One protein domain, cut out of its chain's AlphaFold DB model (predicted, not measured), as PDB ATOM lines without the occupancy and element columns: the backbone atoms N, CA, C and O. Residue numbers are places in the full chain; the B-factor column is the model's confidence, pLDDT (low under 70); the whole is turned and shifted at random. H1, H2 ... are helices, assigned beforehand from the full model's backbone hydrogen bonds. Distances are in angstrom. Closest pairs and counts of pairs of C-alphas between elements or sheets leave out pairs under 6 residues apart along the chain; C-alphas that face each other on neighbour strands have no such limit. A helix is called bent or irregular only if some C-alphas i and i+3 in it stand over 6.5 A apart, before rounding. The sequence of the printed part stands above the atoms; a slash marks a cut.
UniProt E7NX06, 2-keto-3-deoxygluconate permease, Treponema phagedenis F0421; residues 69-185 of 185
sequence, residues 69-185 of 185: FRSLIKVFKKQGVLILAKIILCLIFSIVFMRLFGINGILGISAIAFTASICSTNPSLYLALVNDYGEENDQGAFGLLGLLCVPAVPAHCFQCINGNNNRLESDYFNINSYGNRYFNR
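Overview. This is residues 69 to 185 of the 185 residues of the protein "2-keto-3-deoxygluconate permease" of Treponema phagedenis F0421 (UniProt E7NX06). One long bent helix, H1, runs along most of the domain, and two groups of shorter helices pack beside it: the hairpin H3 and H4, with H4 crossing arm H1a, and H2 with H5 on arm H1b. A low-confidence tail with H6 and H7 follows, and residues 174 to 181 stick out. The printed part has 117 residues with seven named helices, H1 to H7 in order, and no named strand: the class is all helix. It is loose, with a radius of gyration of the C-alphas of 16.8 A and spans of 51 by 26 by 25 A.

Along the chain. H1, residues 69 to 101, was assigned as one helix by its hydrogen bonds but is bent: C-alphas 78 and 81 are 6.7 A apart. Arm H1a, residues 69 to 78, begins at C-alpha 69 (-11.720, 22.508, -4.402); arm H1b, residues 81 to 101, is 30.0 A long. H2 is residues 111 to 119, H3 123 to 133, H4 136 to 149 and 21.5 A long, H5 152 to 161, H6 169 to 172, and H7 175 to 183, ending at C-alpha 183 (-25.043, 4.216, -45.117).

Arrangement. H1 is the hub, touching three helices. H1a touches H4, about perpendicular at 84 degrees, closest at the C-alphas of Val 75 and Ala 141, 5.7 A. H1b and H2 form a hairpin at a shallow tilt of 21 degrees, closest at Ser 94 and Thr 115, C-alphas 5.6 A apart. H5 touches H1b at a steep tilt of 41 degrees, the same way, with the closest C-alphas, Leu 91 and Cys 157, 5.4 A apart. H5 also touches H2, closest at the C-alphas of Ala 116 and Pro 154, 5.4 A. H3 and H4 form a hairpin at a shallow tilt of 19 degrees, with the C-alphas of Pro 123 and Phe 142 closest at 5.5 A. H6 and H7 touch no helix. Every O i to N i+4 pair is within hydrogen-bond range in H1b, H2, H3 and H5, against 5 of 6 in H1a, 5 of 10 in H4 and 0 of 5 in H7, where 1 of 6 O i to N i+3 pairs is; H6 is too short for an O i to N i+4 pair.

Size, cuts and confidence. The C-alphas of Arg 70 and Arg 185, the two farthest apart, are 54.0 A apart. The printed part has no cut, and no link is long. The mean pLDDT of the printed part is 73.6; residue 151 and residues 161 to 185 are under 70.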
ATOM      1  N   PHE A  69     -10.764  21.397  -4.254       75.19
ATOM      2  CA  PHE A  69     -11.720  22.508  -4.402       75.19
ATOM      3  C   PHE A  69     -11.087  23.905  -4.304       75.19
ATOM      4  O   PHE A  69     -11.540  24.844  -4.961       75.19
ATOM      5  N   ARG A  70     -10.019  24.072  -3.515       77.12
ATOM      6  CA  ARG A  70      -9.355  25.374  -3.351       77.12
ATOM      7  C   ARG A  70      -8.598  25.787  -4.613       77.12
ATOM      8  O   ARG A  70      -8.598  26.967  -4.965       77.12
ATOM      9  N   SER A  71      -7.987  24.824  -5.298       73.56
ATOM     10  CA  SER A  71      -7.324  25.046  -6.588       73.56
ATOM     11  C   SER A  71      -8.347  25.296  -7.694       73.56
ATOM     12  O   SER A  71      -8.149  26.191  -8.513       73.56
ATOM     13  N   LEU A  72      -9.489  24.601  -7.654       76.88
ATOM     14  CA  LEU A  72     -10.579  24.768  -8.618       76.88
ATOM     15  C   LEU A  72     -11.112  26.210  -8.671       76.88
ATOM     16  O   LEU A  72     -11.302  26.754  -9.755       76.88
ATOM     17  N   ILE A  73     -11.296  26.869  -7.522       79.75
ATOM     18  CA  ILE A  73     -11.777  28.263  -7.470       79.75
ATOM     19  C   ILE A  73     -10.769  29.235  -8.106       79.75
ATOM     20  O   ILE A  73     -11.164  30.164  -8.815       79.75
ATOM     21  N   LYS A  74      -9.464  29.039  -7.871       80.25
ATOM     22  CA  LYS A  74      -8.408  29.879  -8.468       80.25
ATOM     23  C   LYS A  74      -8.362  29.713  -9.986       80.25
ATOM     24  O   LYS A  74      -8.332  30.702 -10.713       80.25
ATOM     25  N   VAL A  75      -8.426  28.465 -10.439       82.81
ATOM     26  CA  VAL A  75      -8.506  28.093 -11.854       82.81
ATOM     27  C   VAL A  75      -9.722  28.732 -12.510       82.81
ATOM     28  O   VAL A  75      -9.585  29.341 -13.562       82.81
ATOM     29  N   PHE A  76     -10.898  28.645 -11.885       83.56
ATOM     30  CA  PHE A  76     -12.144  29.166 -12.449       83.56
ATOM     31  C   PHE A  76     -12.065  30.669 -12.743       83.56
ATOM     32  O   PHE A  76     -12.541  31.115 -13.782       83.56
ATOM     33  N   LYS A  77     -11.393  31.450 -11.887       81.62
ATOM     34  CA  LYS A  77     -11.187  32.888 -12.122       81.62
ATOM     35  C   LYS A  77     -10.312  33.183 -13.346       81.62
ATOM     36  O   LYS A  77     -10.600  34.132 -14.065       81.62
ATOM     37  N   LYS A  78      -9.261  32.392 -13.583       81.56
ATOM     38  CA  LYS A  78      -8.307  32.598 -14.691       81.56
ATOM     39  C   LYS A  78      -8.820  31.989 -16.004       81.56
ATOM     40  O   LYS A  78      -8.774  32.624 -17.049       81.56
ATOM     41  N   GLN A  79      -9.359  30.777 -15.935       83.19
ATOM     42  CA  GLN A  79      -9.742  29.958 -17.090       83.19
ATOM     43  C   GLN A  79     -11.207  30.124 -17.498       83.19
ATOM     44  O   GLN A  79     -11.559  29.858 -18.644       83.19
ATOM     45  N   GLY A  80     -12.068  30.608 -16.597       83.75
ATOM     46  CA  GLY A  80     -13.486  30.825 -16.885       83.75
ATOM     47  C   GLY A  80     -13.718  31.796 -18.044       83.75
ATOM     48  O   GLY A  80     -14.601  31.563 -18.864       83.75
ATOM     49  N   VAL A  81     -12.883  32.832 -18.177       87.12
ATOM     50  CA  VAL A  81     -12.968  33.788 -19.297       87.12
ATOM     51  C   VAL A  81     -12.639  33.111 -20.631       87.12
ATOM     52  O   VAL A  81     -13.353  33.313 -21.610       87.12
ATOM     53  N   LEU A  82     -11.604  32.265 -20.666       85.62
ATOM     54  CA  LEU A  82     -11.200  31.524 -21.867       85.62
ATOM     55  C   LEU A  82     -12.294  30.551 -22.322       85.62
ATOM     56  O   LEU A  82     -12.608  30.438 -23.507       85.62
ATOM     57  N   ILE A  83     -12.902  29.878 -21.351       85.75
ATOM     58  CA  ILE A  83     -14.016  28.955 -21.545       85.75
ATOM     59  C   ILE A  83     -15.234  29.681 -22.104       85.75
ATOM     60  O   ILE A  83     -15.821  29.239 -23.090       85.75
ATOM     61  N   LEU A  84     -15.598  30.810 -21.497       86.75
ATOM     62  CA  LEU A  84     -16.738  31.603 -21.929       86.75
ATOM     63  C   LEU A  84     -16.529  32.132 -23.350       86.75
ATOM     64  O   LEU A  84     -17.420  32.006 -24.189       86.75
ATOM     65  N   ALA A  85     -15.333  32.642 -23.650       89.94
ATOM     66  CA  ALA A  85     -14.964  33.074 -24.992       89.94
ATOM     67  C   ALA A  85     -15.094  31.931 -26.010       89.94
ATOM     68  O   ALA A  85     -15.659  32.133 -27.085       89.94
ATOM     69  N   LYS A  86     -14.650  30.714 -25.664       87.94
ATOM     70  CA  LYS A  86     -14.813  29.539 -26.527       87.94
ATOM     71  C   LYS A  86     -16.283  29.222 -26.790       87.94
ATOM     72  O   LYS A  86     -16.634  28.999 -27.944       87.94
ATOM     73  N   ILE A  87     -17.132  29.204 -25.761       87.12
ATOM     74  CA  ILE A  87     -18.568  28.909 -25.916       87.12
ATOM     75  C   ILE A  87     -19.223  29.933 -26.848       87.12
ATOM     76  O   ILE A  87     -19.942  29.552 -27.771       87.12
ATOM     77  N   ILE A  88     -18.928  31.222 -26.653       89.69
ATOM     78  CA  ILE A  88     -19.451  32.305 -27.493       89.69
ATOM     79  C   ILE A  88     -18.989  32.136 -28.943       89.69
ATOM     80  O   ILE A  88     -19.811  32.194 -29.855       89.69
ATOM     81  N   LEU A  89     -17.697  31.880 -29.170       91.00
ATOM     82  CA  LEU A  89     -17.168  31.645 -30.514       91.00
ATOM     83  C   LEU A  89     -17.827  30.432 -31.170       91.00
ATOM     84  O   LEU A  89     -18.263  30.534 -32.314       91.00
ATOM     85  N   CYS A  90     -17.956  29.315 -30.449       88.44
ATOM     86  CA  CYS A  90     -18.624  28.120 -30.961       88.44
ATOM     87  C   CYS A  90     -20.052  28.444 -31.400       88.44
ATOM     88  O   CYS A  90     -20.418  28.137 -32.527       88.44
ATOM     89  N   LEU A  91     -20.822  29.144 -30.564       87.31
ATOM     90  CA  LEU A  91     -22.191  29.545 -30.873       87.31
ATOM     91  C   LEU A  91     -22.268  30.470 -32.097       87.31
ATOM     92  O   LEU A  91     -23.102  30.252 -32.975       87.31
ATOM     93  N   ILE A  92     -21.375  31.456 -32.206       90.38
ATOM     94  CA  ILE A  92     -21.317  32.362 -33.362       90.38
ATOM     95  C   ILE A  92     -21.025  31.578 -34.645       90.38
ATOM     96  O   ILE A  92     -21.783  31.690 -35.610       90.38
ATOM     97  N   PHE A  93     -19.971  30.759 -34.667       90.94
ATOM     98  CA  PHE A  93     -19.600  29.982 -35.854       90.94
ATOM     99  C   PHE A  93     -20.684  28.978 -36.243       90.94
ATOM    100  O   PHE A  93     -20.995  28.831 -37.424       90.94
ATOM    101  N   SER A  94     -21.302  28.334 -35.261       86.44
ATOM    102  CA  SER A  94     -22.443  27.444 -35.441       86.44
ATOM    103  C   SER A  94     -23.647  28.134 -36.093       86.44
ATOM    104  O   SER A  94     -24.229  27.598 -37.036       86.44
ATOM    105  N   ILE A  95     -24.014  29.336 -35.635       85.81
ATOM    106  CA  ILE A  95     -25.119  30.117 -36.217       85.81
ATOM    107  C   ILE A  95     -24.774  30.576 -37.635       85.81
ATOM    108  O   ILE A  95     -25.614  30.483 -38.530       85.81
ATOM    109  N   VAL A  96     -23.546  31.054 -37.855       88.94
ATOM    110  CA  VAL A  96     -23.071  31.470 -39.182       88.94
ATOM    111  C   VAL A  96     -23.122  30.295 -40.158       88.94
ATOM    112  O   VAL A  96     -23.676  30.434 -41.246       88.94
ATOM    113  N   PHE A  97     -22.631  29.122 -39.754       86.75
ATOM    114  CA  PHE A  97     -22.685  27.910 -40.569       86.75
ATOM    115  C   PHE A  97     -24.127  27.525 -40.915       86.75
ATOM    116  O   PHE A  97     -24.432  27.257 -42.074       86.75
ATOM    117  N   MET A  98     -25.035  27.561 -39.937       82.31
ATOM    118  CA  MET A  98     -26.443  27.244 -40.178       82.31
ATOM    119  C   MET A  98     -27.124  28.246 -41.118       82.31
ATOM    120  O   MET A  98     -27.894  27.828 -41.977       82.31
ATOM    121  N   ARG A  99     -26.814  29.545 -41.027       83.25
ATOM    122  CA  ARG A  99     -27.361  30.546 -41.959       83.25
ATOM    123  C   ARG A  99     -26.860  30.378 -43.391       83.25
ATOM    124  O   ARG A  99     -27.600  30.695 -44.314       83.25
ATOM    125  N   LEU A 100     -25.626  29.913 -43.574       85.56
ATOM    126  CA  LEU A 100     -25.024  29.747 -44.899       85.56
ATOM    127  C   LEU A 100     -25.390  28.410 -45.561       85.56
ATOM    128  O   LEU A 100     -25.629  28.380 -46.764       85.56
ATOM    129  N   PHE A 101     -25.440  27.317 -44.792       83.56
ATOM    130  CA  PHE A 101     -25.551  25.950 -45.327       83.56
ATOM    131  C   PHE A 101     -26.802  25.183 -44.862       83.56
ATOM    132  O   PHE A 101     -27.105  24.113 -45.390       83.56
ATOM    133  N   GLY A 102     -27.552  25.703 -43.887       78.12
ATOM    134  CA  GLY A 102     -28.728  25.036 -43.323       78.12
ATOM    135  C   GLY A 102     -28.404  23.777 -42.504       78.12
ATOM    136  O   GLY A 102     -27.251  23.452 -42.231       78.12
ATOM    137  N   ILE A 103     -29.447  23.043 -42.093       75.38
ATOM    138  CA  ILE A 103     -29.331  21.835 -41.246       75.38
ATOM    139  C   ILE A 103     -28.608  20.687 -41.962       75.38
ATOM    140  O   ILE A 103     -27.792  19.992 -41.350       75.38
ATOM    141  N   ASN A 104     -28.889  20.512 -43.257       74.50
ATOM    142  CA  ASN A 104     -28.286  19.463 -44.085       74.50
ATOM    143  C   ASN A 104     -26.785  19.700 -44.318       74.50
ATOM    144  O   ASN A 104     -26.057  18.749 -44.598       74.50
ATOM    145  N   GLY A 105     -26.320  20.942 -44.137       81.00
ATOM    146  CA  GLY A 105     -24.920  21.317 -44.256       81.00
ATOM    147  C   GLY A 105     -24.378  21.168 -45.678       81.00
ATOM    148  O   GLY A 105     -25.119  21.248 -46.657       81.00
ATOM    149  N   ILE A 106     -23.063  20.976 -45.793       81.25
ATOM    150  CA  ILE A 106     -22.362  20.892 -47.079       81.25
ATOM    151  C   ILE A 106     -21.305  19.786 -47.041       81.25
ATOM    152  O   ILE A 106     -20.761  19.482 -45.983       81.25
ATOM    153  N   LEU A 107     -21.024  19.162 -48.192       79.94
ATOM    154  CA  LEU A 107     -20.006  18.104 -48.333       79.94
ATOM    155  C   LEU A 107     -20.188  16.913 -47.360       79.94
ATOM    156  O   LEU A 107     -19.215  16.280 -46.964       79.94
ATOM    157  N   GLY A 108     -21.427  16.614 -46.948       76.81
ATOM    158  CA  GLY A 108     -21.725  15.541 -45.988       76.81
ATOM    159  C   GLY A 108     -21.478  15.904 -44.517       76.81
ATOM    160  O   GLY A 108     -21.704  15.075 -43.638       76.81
ATOM    161  N   ILE A 109     -21.061  17.139 -44.222       82.69
ATOM    162  CA  ILE A 109     -20.924  17.655 -42.858       82.69
ATOM    163  C   ILE A 109     -22.225  18.361 -42.486       82.69
ATOM    164  O   ILE A 109     -22.495  19.469 -42.950       82.69
ATOM    165  N   SER A 110     -23.028  17.728 -41.630       82.56
ATOM    166  CA  SER A 110     -24.253  18.333 -41.099       82.56
ATOM    167  C   SER A 110     -23.948  19.472 -40.120       82.56
ATOM    168  O   SER A 110     -22.865  19.533 -39.528       82.56
ATOM    169  N   ALA A 111     -24.926  20.348 -39.871       78.19
ATOM    170  CA  ALA A 111     -24.783  21.432 -38.891       78.19
ATOM    171  C   ALA A 111     -24.409  20.929 -37.480       78.19
ATOM    172  O   ALA A 111     -23.688  21.606 -36.745       78.19
ATOM    173  N   ILE A 112     -24.847  19.719 -37.114       78.50
ATOM    174  CA  ILE A 112     -24.484  19.058 -35.850       78.50
ATOM    175  C   ILE A 112     -23.056  18.556 -35.876       78.50
ATOM    176  O   ILE A 112     -22.337  18.777 -34.910       78.50
ATOM    177  N   ALA A 113     -22.640  17.896 -36.958       82.31
ATOM    178  CA  ALA A 113     -21.273  17.408 -37.081       82.31
ATOM    179  C   ALA A 113     -20.281  18.578 -37.016       82.31
ATOM    180  O   ALA A 113     -19.282  18.502 -36.303       82.31
ATOM    181  N   PHE A 114     -20.606  19.695 -37.672       85.81
ATOM    182  CA  PHE A 114     -19.834  20.931 -37.583       85.81
ATOM    183  C   PHE A 114     -19.806  21.492 -36.152       85.81
ATOM    184  O   PHE A 114     -18.729  21.695 -35.595       85.81
ATOM    185  N   THR A 115     -20.977  21.672 -35.527       83.62
ATOM    186  CA  THR A 115     -21.099  22.213 -34.158       83.62
ATOM    187  C   THR A 115     -20.370  21.340 -33.132       83.62
ATOM    188  O   THR A 115     -19.629  21.844 -32.292       83.62
ATOM    189  N   ALA A 116     -20.511  20.018 -33.220       83.31
ATOM    190  CA  ALA A 116     -19.800  19.073 -32.366       83.31
ATOM    191  C   ALA A 116     -18.280  19.147 -32.577       83.31
ATOM    192  O   ALA A 116     -17.526  19.099 -31.606       83.31
ATOM    193  N   SER A 117     -17.830  19.320 -33.823       85.88
ATOM    194  CA  SER A 117     -16.406  19.418 -34.153       85.88
ATOM    195  C   SER A 117     -15.761  20.679 -33.580       85.88
ATOM    196  O   SER A 117     -14.700  20.585 -32.969       85.88
ATOM    197  N   ILE A 118     -16.398  21.847 -33.712       86.75
ATOM    198  CA  ILE A 118     -15.841  23.107 -33.186       86.75
ATOM    199  C   ILE A 118     -15.903  23.185 -31.652       86.75
ATOM    200  O   ILE A 118     -15.002  23.740 -31.019       86.75
ATOM    201  N   CYS A 119     -16.927  22.582 -31.037       85.31
ATOM    202  CA  CYS A 119     -17.047  22.491 -29.581       85.31
ATOM    203  C   CYS A 119     -16.078  21.465 -28.970       85.31
ATOM    204  O   CYS A 119     -15.760  21.555 -27.780       85.31
ATOM    205  N   SER A 120     -15.585  20.512 -29.768       85.44
ATOM    206  CA  SER A 120     -14.678  19.464 -29.307       85.44
ATOM    207  C   SER A 120     -13.423  20.051 -28.655       85.44
ATOM    208  O   SER A 120     -12.822  21.029 -29.117       85.44
ATOM    209  N   THR A 121     -13.044  19.476 -27.517       82.25
ATOM    210  CA  THR A 121     -11.842  19.842 -26.762       82.25
ATOM    211  C   THR A 121     -11.256  18.587 -26.152       82.25
ATOM    212  O   THR A 121     -11.992  17.787 -25.589       82.25
ATOM    213  N   ASN A 122      -9.935  18.427 -26.202       86.19
ATOM    214  CA  ASN A 122      -9.260  17.329 -25.521       86.19
ATOM    215  C   ASN A 122      -8.588  17.849 -24.232       86.19
ATOM    216  O   ASN A 122      -7.525  18.472 -24.322       86.19
ATOM    217  N   PRO A 123      -9.175  17.617 -23.038       82.31
ATOM    218  CA  PRO A 123      -8.600  18.089 -21.779       82.31
ATOM    219  C   PRO A 123      -7.236  17.440 -21.498       82.31
ATOM    220  O   PRO A 123      -6.353  18.085 -20.938       82.31
ATOM    221  N   SER A 124      -7.009  16.204 -21.948       82.38
ATOM    222  CA  SER A 124      -5.735  15.503 -21.758       82.38
ATOM    223  C   SER A 124      -4.605  16.129 -22.575       82.38
ATOM    224  O   SER A 124      -3.488  16.256 -22.079       82.38
ATOM    225  N   LEU A 125      -4.894  16.583 -23.800       85.56
ATOM    226  CA  LEU A 125      -3.925  17.336 -24.600       85.56
ATOM    227  C   LEU A 125      -3.605  18.690 -23.955       85.56
ATOM    228  O   LEU A 125      -2.441  19.074 -23.897       85.56
ATOM    229  N   TYR A 126      -4.617  19.380 -23.421       86.38
ATOM    230  CA  TYR A 126      -4.405  20.604 -22.648       86.38
ATOM    231  C   TYR A 126      -3.475  20.360 -21.451       86.38
ATOM    232  O   TYR A 126      -2.498  21.084 -21.286       86.38
ATOM    233  N   LEU A 127      -3.723  19.315 -20.655       85.00
ATOM    234  CA  LEU A 127      -2.894  18.992 -19.490       85.00
ATOM    235  C   LEU A 127      -1.449  18.672 -19.889       85.00
ATOM    236  O   LEU A 127      -0.522  19.098 -19.207       85.00
ATOM    237  N   ALA A 128      -1.254  17.965 -21.003       85.31
ATOM    238  CA  ALA A 128       0.072  17.657 -21.522       85.31
ATOM    239  C   ALA A 128       0.840  18.929 -21.926       85.31
ATOM    240  O   ALA A 128       2.016  19.058 -21.605       85.31
ATOM    241  N   LEU A 129       0.169  19.890 -22.568       85.69
ATOM    242  CA  LEU A 129       0.774  21.169 -22.952       85.69
ATOM    243  C   LEU A 129       1.024  22.087 -21.752       85.69
ATOM    244  O   LEU A 129       2.051  22.752 -21.701       85.69
ATOM    245  N   VAL A 130       0.120  22.113 -20.773       86.31
ATOM    246  CA  VAL A 130       0.290  22.896 -19.541       86.31
ATOM    247  C   VAL A 130       1.389  22.332 -18.647       86.31
ATOM    248  O   VAL A 130       2.031  23.094 -17.938       86.31
ATOM    249  N   ASN A 131       1.653  21.028 -18.698       84.25
ATOM    250  CA  ASN A 131       2.809  20.442 -18.019       84.25
ATOM    251  C   ASN A 131       4.133  20.982 -18.593       84.25
ATOM    252  O   ASN A 131       5.058  21.264 -17.839       84.25
ATOM    253  N   ASP A 132       4.196  21.187 -19.912       84.88
ATOM    254  CA  ASP A 132       5.404  21.679 -20.581       84.88
ATOM    255  C   ASP A 132       5.518  23.220 -20.601       84.88
ATOM    256  O   ASP A 132       6.633  23.743 -20.587       84.88
ATOM    257  N   TYR A 133       4.395  23.955 -20.640       83.81
ATOM    258  CA  TYR A 133       4.371  25.415 -20.861       83.81
ATOM    259  C   TYR A 133       3.575  26.241 -19.846       83.81
ATOM    260  O   TYR A 133       3.632  27.470 -19.895       83.81
ATOM    261  N   GLY A 134       2.778  25.615 -18.987       81.50
ATOM    262  CA  GLY A 134       1.864  26.319 -18.091       81.50
ATOM    263  C   GLY A 134       2.379  26.433 -16.661       81.50
ATOM    264  O   GLY A 134       3.417  25.892 -16.289       81.50
ATOM    265  N   GLU A 135       1.614  27.138 -15.835       81.25
ATOM    266  CA  GLU A 135       1.853  27.199 -14.394       81.25
ATOM    267  C   GLU A 135       1.210  25.995 -13.688       81.25
ATOM    268  O   GLU A 135       0.198  25.458 -14.142       81.25
ATOM    269  N   GLU A 136       1.716  25.614 -12.510       75.75
ATOM    270  CA  GLU A 136       1.123  24.536 -11.696       75.75
ATOM    271  C   GLU A 136      -0.370  24.771 -11.407       75.75
ATOM    272  O   GLU A 136      -1.173  23.839 -11.383       75.75
ATOM    273  N   ASN A 137      -0.773  26.037 -11.262       76.19
ATOM    274  CA  ASN A 137      -2.171  26.407 -11.055       76.19
ATOM    275  C   ASN A 137      -3.043  26.164 -12.300       76.19
ATOM    276  O   ASN A 137      -4.236  25.920 -12.150       76.19
ATOM    277  N   ASP A 138      -2.480  26.196 -13.511       80.31
ATOM    278  CA  ASP A 138      -3.225  26.010 -14.762       80.31
ATOM    279  C   ASP A 138      -3.563  24.533 -15.020       80.31
ATOM    280  O   ASP A 138      -4.512  24.237 -15.754       80.31
ATOM    281  N   GLN A 139      -2.857  23.599 -14.370       77.50
ATOM    282  CA  GLN A 139      -3.145  22.160 -14.445       77.50
ATOM    283  C   GLN A 139      -4.539  21.836 -13.897       77.50
ATOM    284  O   GLN A 139      -5.235  20.970 -14.424       77.50
ATOM    285  N   GLY A 140      -5.004  22.594 -12.898       76.56
ATOM    286  CA  GLY A 140      -6.343  22.435 -12.332       76.56
ATOM    287  C   GLY A 140      -7.480  22.781 -13.305       76.56
ATOM    288  O   GLY A 140      -8.624  22.399 -13.061       76.56
ATOM    289  N   ALA A 141      -7.188  23.437 -14.437       80.00
ATOM    290  CA  ALA A 141      -8.169  23.663 -15.502       80.00
ATOM    291  C   ALA A 141      -8.558  22.383 -16.238       80.00
ATOM    292  O   ALA A 141      -9.599  22.368 -16.888       80.00
ATOM    293  N   PHE A 142      -7.774  21.308 -16.102       81.69
ATOM    294  CA  PHE A 142      -8.089  19.999 -16.665       81.69
ATOM    295  C   PHE A 142      -9.506  19.539 -16.301       81.69
ATOM    296  O   PHE A 142     -10.270  19.163 -17.186       81.69
ATOM    297  N   GLY A 143      -9.889  19.638 -15.023       77.88
ATOM    298  CA  GLY A 143     -11.229  19.246 -14.572       77.88
ATOM    299  C   GLY A 143     -12.333  20.135 -15.152       77.88
ATOM    300  O   GLY A 143     -13.378  19.643 -15.571       77.88
ATOM    301  N   LEU A 144     -12.081  21.442 -15.245       77.75
ATOM    302  CA  LEU A 144     -13.042  22.409 -15.777       77.75
ATOM    303  C   LEU A 144     -13.236  22.257 -17.298       77.75
ATOM    304  O   LEU A 144     -14.360  22.295 -17.790       77.75
ATOM    305  N   LEU A 145     -12.154  22.019 -18.041       79.50
ATOM    306  CA  LEU A 145     -12.194  21.690 -19.468       79.50
ATOM    307  C   LEU A 145     -12.813  20.309 -19.713       79.50
ATOM    308  O   LEU A 145     -13.524  20.127 -20.700       79.50
ATOM    309  N   GLY A 146     -12.595  19.357 -18.804       77.25
ATOM    310  CA  GLY A 146     -13.261  18.056 -18.810       77.25
ATOM    311  C   GLY A 146     -14.781  18.185 -18.731       77.25
ATOM    312  O   GLY A 146     -15.481  17.542 -19.507       77.25
ATOM    313  N   LEU A 147     -15.295  19.084 -17.882       74.25
ATOM    314  CA  LEU A 147     -16.731  19.381 -17.805       74.25
ATOM    315  C   LEU A 147     -17.294  19.984 -19.101       74.25
ATOM    316  O   LEU A 147     -18.430  19.695 -19.459       74.25
ATOM    317  N   LEU A 148     -16.517  20.783 -19.833       74.56
ATOM    318  CA  LEU A 148     -16.949  21.342 -21.124       74.56
ATOM    319  C   LEU A 148     -16.878  20.345 -22.276       74.56
ATOM    320  O   LEU A 148     -17.580  20.507 -23.268       74.56
ATOM    321  N   CYS A 149     -16.016  19.335 -22.155       71.69
ATOM    322  CA  CYS A 149     -15.931  18.231 -23.104       71.69
ATOM    323  C   CYS A 149     -17.176  17.329 -23.043       71.69
ATOM    324  O   CYS A 149     -17.425  16.554 -23.967       71.69
ATOM    325  N   VAL A 150     -17.968  17.426 -21.969       75.75
ATOM    326  CA  VAL A 150     -19.258  16.744 -21.861       75.75
ATOM    327  C   VAL A 150     -20.177  17.270 -22.967       75.75
ATOM    328  O   VAL A 150     -20.215  18.477 -23.231       75.75
ATOM    329  N   PRO A 151     -20.976  16.404 -23.604       68.44
ATOM    330  CA  PRO A 151     -21.756  16.789 -24.776       68.44
ATOM    331  C   PRO A 151     -22.920  17.773 -24.490       68.44
ATOM    332  O   PRO A 151     -23.665  18.135 -25.399       68.44
ATOM    333  N   ALA A 152     -23.016  18.298 -23.264       73.88
ATOM    334  CA  ALA A 152     -23.915  19.379 -22.866       73.88
ATOM    335  C   ALA A 152     -23.669  20.703 -23.620       73.88
ATOM    336  O   ALA A 152     -24.625  21.346 -24.050       73.88
ATOM    337  N   VAL A 153     -22.409  21.116 -23.827       75.56
ATOM    338  CA  VAL A 153     -22.095  22.382 -24.527       75.56
ATOM    339  C   VAL A 153     -22.446  22.317 -26.024       75.56
ATOM    340  O   VAL A 153     -23.129  23.228 -26.505       75.56
ATOM    341  N   PRO A 154     -22.068  21.257 -26.771       74.12
ATOM    342  CA  PRO A 154     -22.556  21.046 -28.133       74.12
ATOM    343  C   PRO A 154     -24.085  21.001 -28.232       74.12
ATOM    344  O   PRO A 154     -24.639  21.606 -29.148       74.12
ATOM    345  N   ALA A 155     -24.769  20.335 -27.290       77.56
ATOM    346  CA  ALA A 155     -26.231  20.270 -27.263       77.56
ATOM    347  C   ALA A 155     -26.859  21.657 -27.119       77.56
ATOM    348  O   ALA A 155     -27.729  22.018 -27.906       77.56
ATOM    349  N   HIS A 156     -26.370  22.462 -26.175       80.19
ATOM    350  CA  HIS A 156     -26.867  23.817 -25.965       80.19
ATOM    351  C   HIS A 156     -26.606  24.713 -27.184       80.19
ATOM    352  O   HIS A 156     -27.490  25.453 -27.612       80.19
ATOM    353  N   CYS A 157     -25.414  24.638 -27.787       75.69
ATOM    354  CA  CYS A 157     -25.120  25.381 -29.014       75.69
ATOM    355  C   CYS A 157     -26.078  24.969 -30.136       75.69
ATOM    356  O   CYS A 157     -26.628  25.829 -30.816       75.69
ATOM    357  N   PHE A 158     -26.337  23.670 -30.293       72.25
ATOM    358  CA  PHE A 158     -27.254  23.173 -31.310       72.25
ATOM    359  C   PHE A 158     -28.719  23.558 -31.052       72.25
ATOM    360  O   PHE A 158     -29.432  23.917 -31.988       72.25
ATOM    361  N   GLN A 159     -29.169  23.560 -29.798       75.81
ATOM    362  CA  GLN A 159     -30.505  24.034 -29.421       75.81
ATOM    363  C   GLN A 159     -30.700  25.508 -29.791       75.81
ATOM    364  O   GLN A 159     -31.722  25.863 -30.374       75.81
ATOM    365  N   CYS A 160     -29.695  26.357 -29.550       74.81
ATOM    366  CA  CYS A 160     -29.732  27.762 -29.960       74.81
ATOM    367  C   CYS A 160     -29.777  27.949 -31.487       74.81
ATOM    368  O   CYS A 160     -30.316  28.944 -31.965       74.81
ATOM    369  N   ILE A 161     -29.236  27.002 -32.258       69.25
ATOM    370  CA  ILE A 161     -29.319  26.996 -33.725       69.25
ATOM    371  C   ILE A 161     -30.720  26.552 -34.188       69.25
ATOM    372  O   ILE A 161     -31.279  27.130 -35.114       69.25
ATOM    373  N   ASN A 162     -31.304  25.525 -33.568       68.94
ATOM    374  CA  ASN A 162     -32.459  24.796 -34.108       68.94
ATOM    375  C   ASN A 162     -33.801  25.114 -33.416       68.94
ATOM    376  O   ASN A 162     -34.699  24.274 -33.438       68.94
ATOM    377  N   GLY A 163     -33.932  26.275 -32.765       55.19
ATOM    378  CA  GLY A 163     -34.977  26.633 -31.789       55.19
ATOM    379  C   GLY A 163     -36.454  26.640 -32.233       55.19
ATOM    380  O   GLY A 163     -37.158  27.596 -31.932       55.19
ATOM    381  N   ASN A 164     -36.956  25.599 -32.912       49.38
ATOM    382  CA  ASN A 164     -38.379  25.450 -33.232       49.38
ATOM    383  C   ASN A 164     -38.917  23.998 -33.303       49.38
ATOM    384  O   ASN A 164     -40.048  23.809 -33.733       49.38
ATOM    385  N   ASN A 165     -38.165  22.950 -32.924       49.72
ATOM    386  CA  ASN A 165     -38.669  21.563 -32.998       49.72
ATOM    387  C   ASN A 165     -38.177  20.652 -31.854       49.72
ATOM    388  O   ASN A 165     -37.128  20.016 -31.950       49.72
ATOM    389  N   ASN A 166     -39.012  20.493 -30.821       44.28
ATOM    390  CA  ASN A 166     -38.759  19.693 -29.606       44.28
ATOM    391  C   ASN A 166     -38.661  18.163 -29.822       44.28
ATOM    392  O   ASN A 166     -38.462  17.412 -28.874       44.28
ATOM    393  N   ARG A 167     -38.831  17.656 -31.052       42.28
ATOM    394  CA  ARG A 167     -38.868  16.207 -31.347       42.28
ATOM    395  C   ARG A 167     -37.513  15.587 -31.708       42.28
ATOM    396  O   ARG A 167     -37.425  14.370 -31.811       42.28
ATOM    397  N   LEU A 168     -36.470  16.394 -31.910       47.12
ATOM    398  CA  LEU A 168     -35.182  15.939 -32.455       47.12
ATOM    399  C   LEU A 168     -34.077  15.806 -31.388       47.12
ATOM    400  O   LEU A 168     -32.935  15.522 -31.708       47.12
ATOM    401  N   GLU A 169     -34.385  16.005 -30.110       45.38
ATOM    402  CA  GLU A 169     -33.370  16.016 -29.046       45.38
ATOM    403  C   GLU A 169     -32.884  14.601 -28.665       45.38
ATOM    404  O   GLU A 169     -31.699  14.391 -28.418       45.38
ATOM    405  N   SER A 170     -33.779  13.605 -28.707       40.38
ATOM    406  CA  SER A 170     -33.498  12.221 -28.274       40.38
ATOM    407  C   SER A 170     -32.818  11.358 -29.353       40.38
ATOM    408  O   SER A 170     -31.914  10.575 -29.065       40.38
ATOM    409  N   ASP A 171     -33.184  11.546 -30.625       44.22
ATOM    410  CA  ASP A 171     -32.640  10.760 -31.747       44.22
ATOM    411  C   ASP A 171     -31.213  11.175 -32.145       44.22
ATOM    412  O   ASP A 171     -30.484  10.398 -32.759       44.22
ATOM    413  N   TYR A 172     -30.815  12.409 -31.822       45.31
ATOM    414  CA  TYR A 172     -29.642  13.065 -32.404       45.31
ATOM    415  C   TYR A 172     -28.409  12.978 -31.487       45.31
ATOM    416  O   TYR A 172     -27.271  13.045 -31.948       45.31
ATOM    417  N   PHE A 173     -28.622  12.766 -30.188       45.56
ATOM    418  CA  PHE A 173     -27.571  12.402 -29.236       45.56
ATOM    419  C   PHE A 173     -27.284  10.893 -29.224       45.56
ATOM    420  O   PHE A 173     -26.298  10.431 -28.650       45.56
ATOM    421  N   ASN A 174     -28.145  10.117 -29.887       42.09
ATOM    422  CA  ASN A 174     -27.949   8.702 -30.129       42.09
ATOM    423  C   ASN A 174     -27.092   8.517 -31.391       42.09
ATOM    424  O   ASN A 174     -27.588   8.437 -32.514       42.09
ATOM    425  N   ILE A 175     -25.773   8.463 -31.199       42.16
ATOM    426  CA  ILE A 175     -24.758   8.343 -32.263       42.16
ATOM    427  C   ILE A 175     -25.024   7.120 -33.176       42.16
ATOM    428  O   ILE A 175     -24.662   7.132 -34.353       42.16
ATOM    429  N   ASN A 176     -25.734   6.093 -32.686       36.16
ATOM    430  CA  ASN A 176     -26.100   4.906 -33.468       36.16
ATOM    431  C   ASN A 176     -27.181   5.160 -34.534       36.16
ATOM    432  O   ASN A 176     -27.217   4.449 -35.539       36.16
ATOM    433  N   SER A 177     -28.039   6.173 -34.376       39.31
ATOM    434  CA  SER A 177     -29.081   6.491 -35.369       39.31
ATOM    435  C   SER A 177     -28.521   7.166 -36.624       39.31
ATOM    436  O   SER A 177     -29.104   7.064 -37.706       39.31
ATOM    437  N   TYR A 178     -27.366   7.823 -36.511       40.31
ATOM    438  CA  TYR A 178     -26.733   8.533 -37.619       40.31
ATOM    439  C   TYR A 178     -25.951   7.629 -38.565       40.31
ATOM    440  O   TYR A 178     -26.046   7.803 -39.779       40.31
ATOM    441  N   GLY A 179     -25.243   6.627 -38.036       39.03
ATOM    442  CA  GLY A 179     -24.524   5.655 -38.865       39.03
ATOM    443  C   GLY A 179     -25.448   4.893 -39.818       39.03
ATOM    444  O   GLY A 179     -25.053   4.581 -40.933       39.03
ATOM    445  N   ASN A 180     -26.705   4.663 -39.428       34.97
ATOM    446  CA  ASN A 180     -27.651   3.896 -40.235       34.97
ATOM    447  C   ASN A 180     -28.331   4.737 -41.337       34.97
ATOM    448  O   ASN A 180     -28.560   4.237 -42.432       34.97
ATOM    449  N   ARG A 181     -28.608   6.031 -41.116       40.62
ATOM    450  CA  ARG A 181     -29.340   6.853 -42.109       40.62
ATOM    451  C   ARG A 181     -28.512   7.303 -43.319       40.62
ATOM    452  O   ARG A 181     -29.106   7.601 -44.349       40.62
ATOM    453  N   TYR A 182     -27.183   7.354 -43.209       39.25
ATOM    454  CA  TYR A 182     -26.299   7.790 -44.304       39.25
ATOM    455  C   TYR A 182     -25.582   6.639 -45.028       39.25
ATOM    456  O   TYR A 182     -25.042   6.865 -46.102       39.25
ATOM    457  N   PHE A 183     -25.598   5.419 -44.475       38.41
ATOM    458  CA  PHE A 183     -25.043   4.216 -45.117       38.41
ATOM    459  C   PHE A 183     -26.101   3.307 -45.770       38.41
ATOM    460  O   PHE A 183     -25.735   2.371 -46.470       38.41
ATOM    461  N   ASN A 184     -27.396   3.571 -45.560       31.62
ATOM    462  CA  ASN A 184     -28.514   2.882 -46.225       31.62
ATOM    463  C   ASN A 184     -29.201   3.786 -47.268       31.62
ATOM    464  O   ASN A 184     -30.428   3.915 -47.301       31.62
ATOM    465  N   ARG A 185     -28.406   4.454 -48.105       34.56
ATOM    466  CA  ARG A 185     -28.855   5.034 -49.374       34.56
ATOM    467  C   ARG A 185     -27.844   4.745 -50.464       34.56
ATOM    468  O   ARG A 185     -26.638   4.865 -50.166       34.56
TER     469      ARG A 185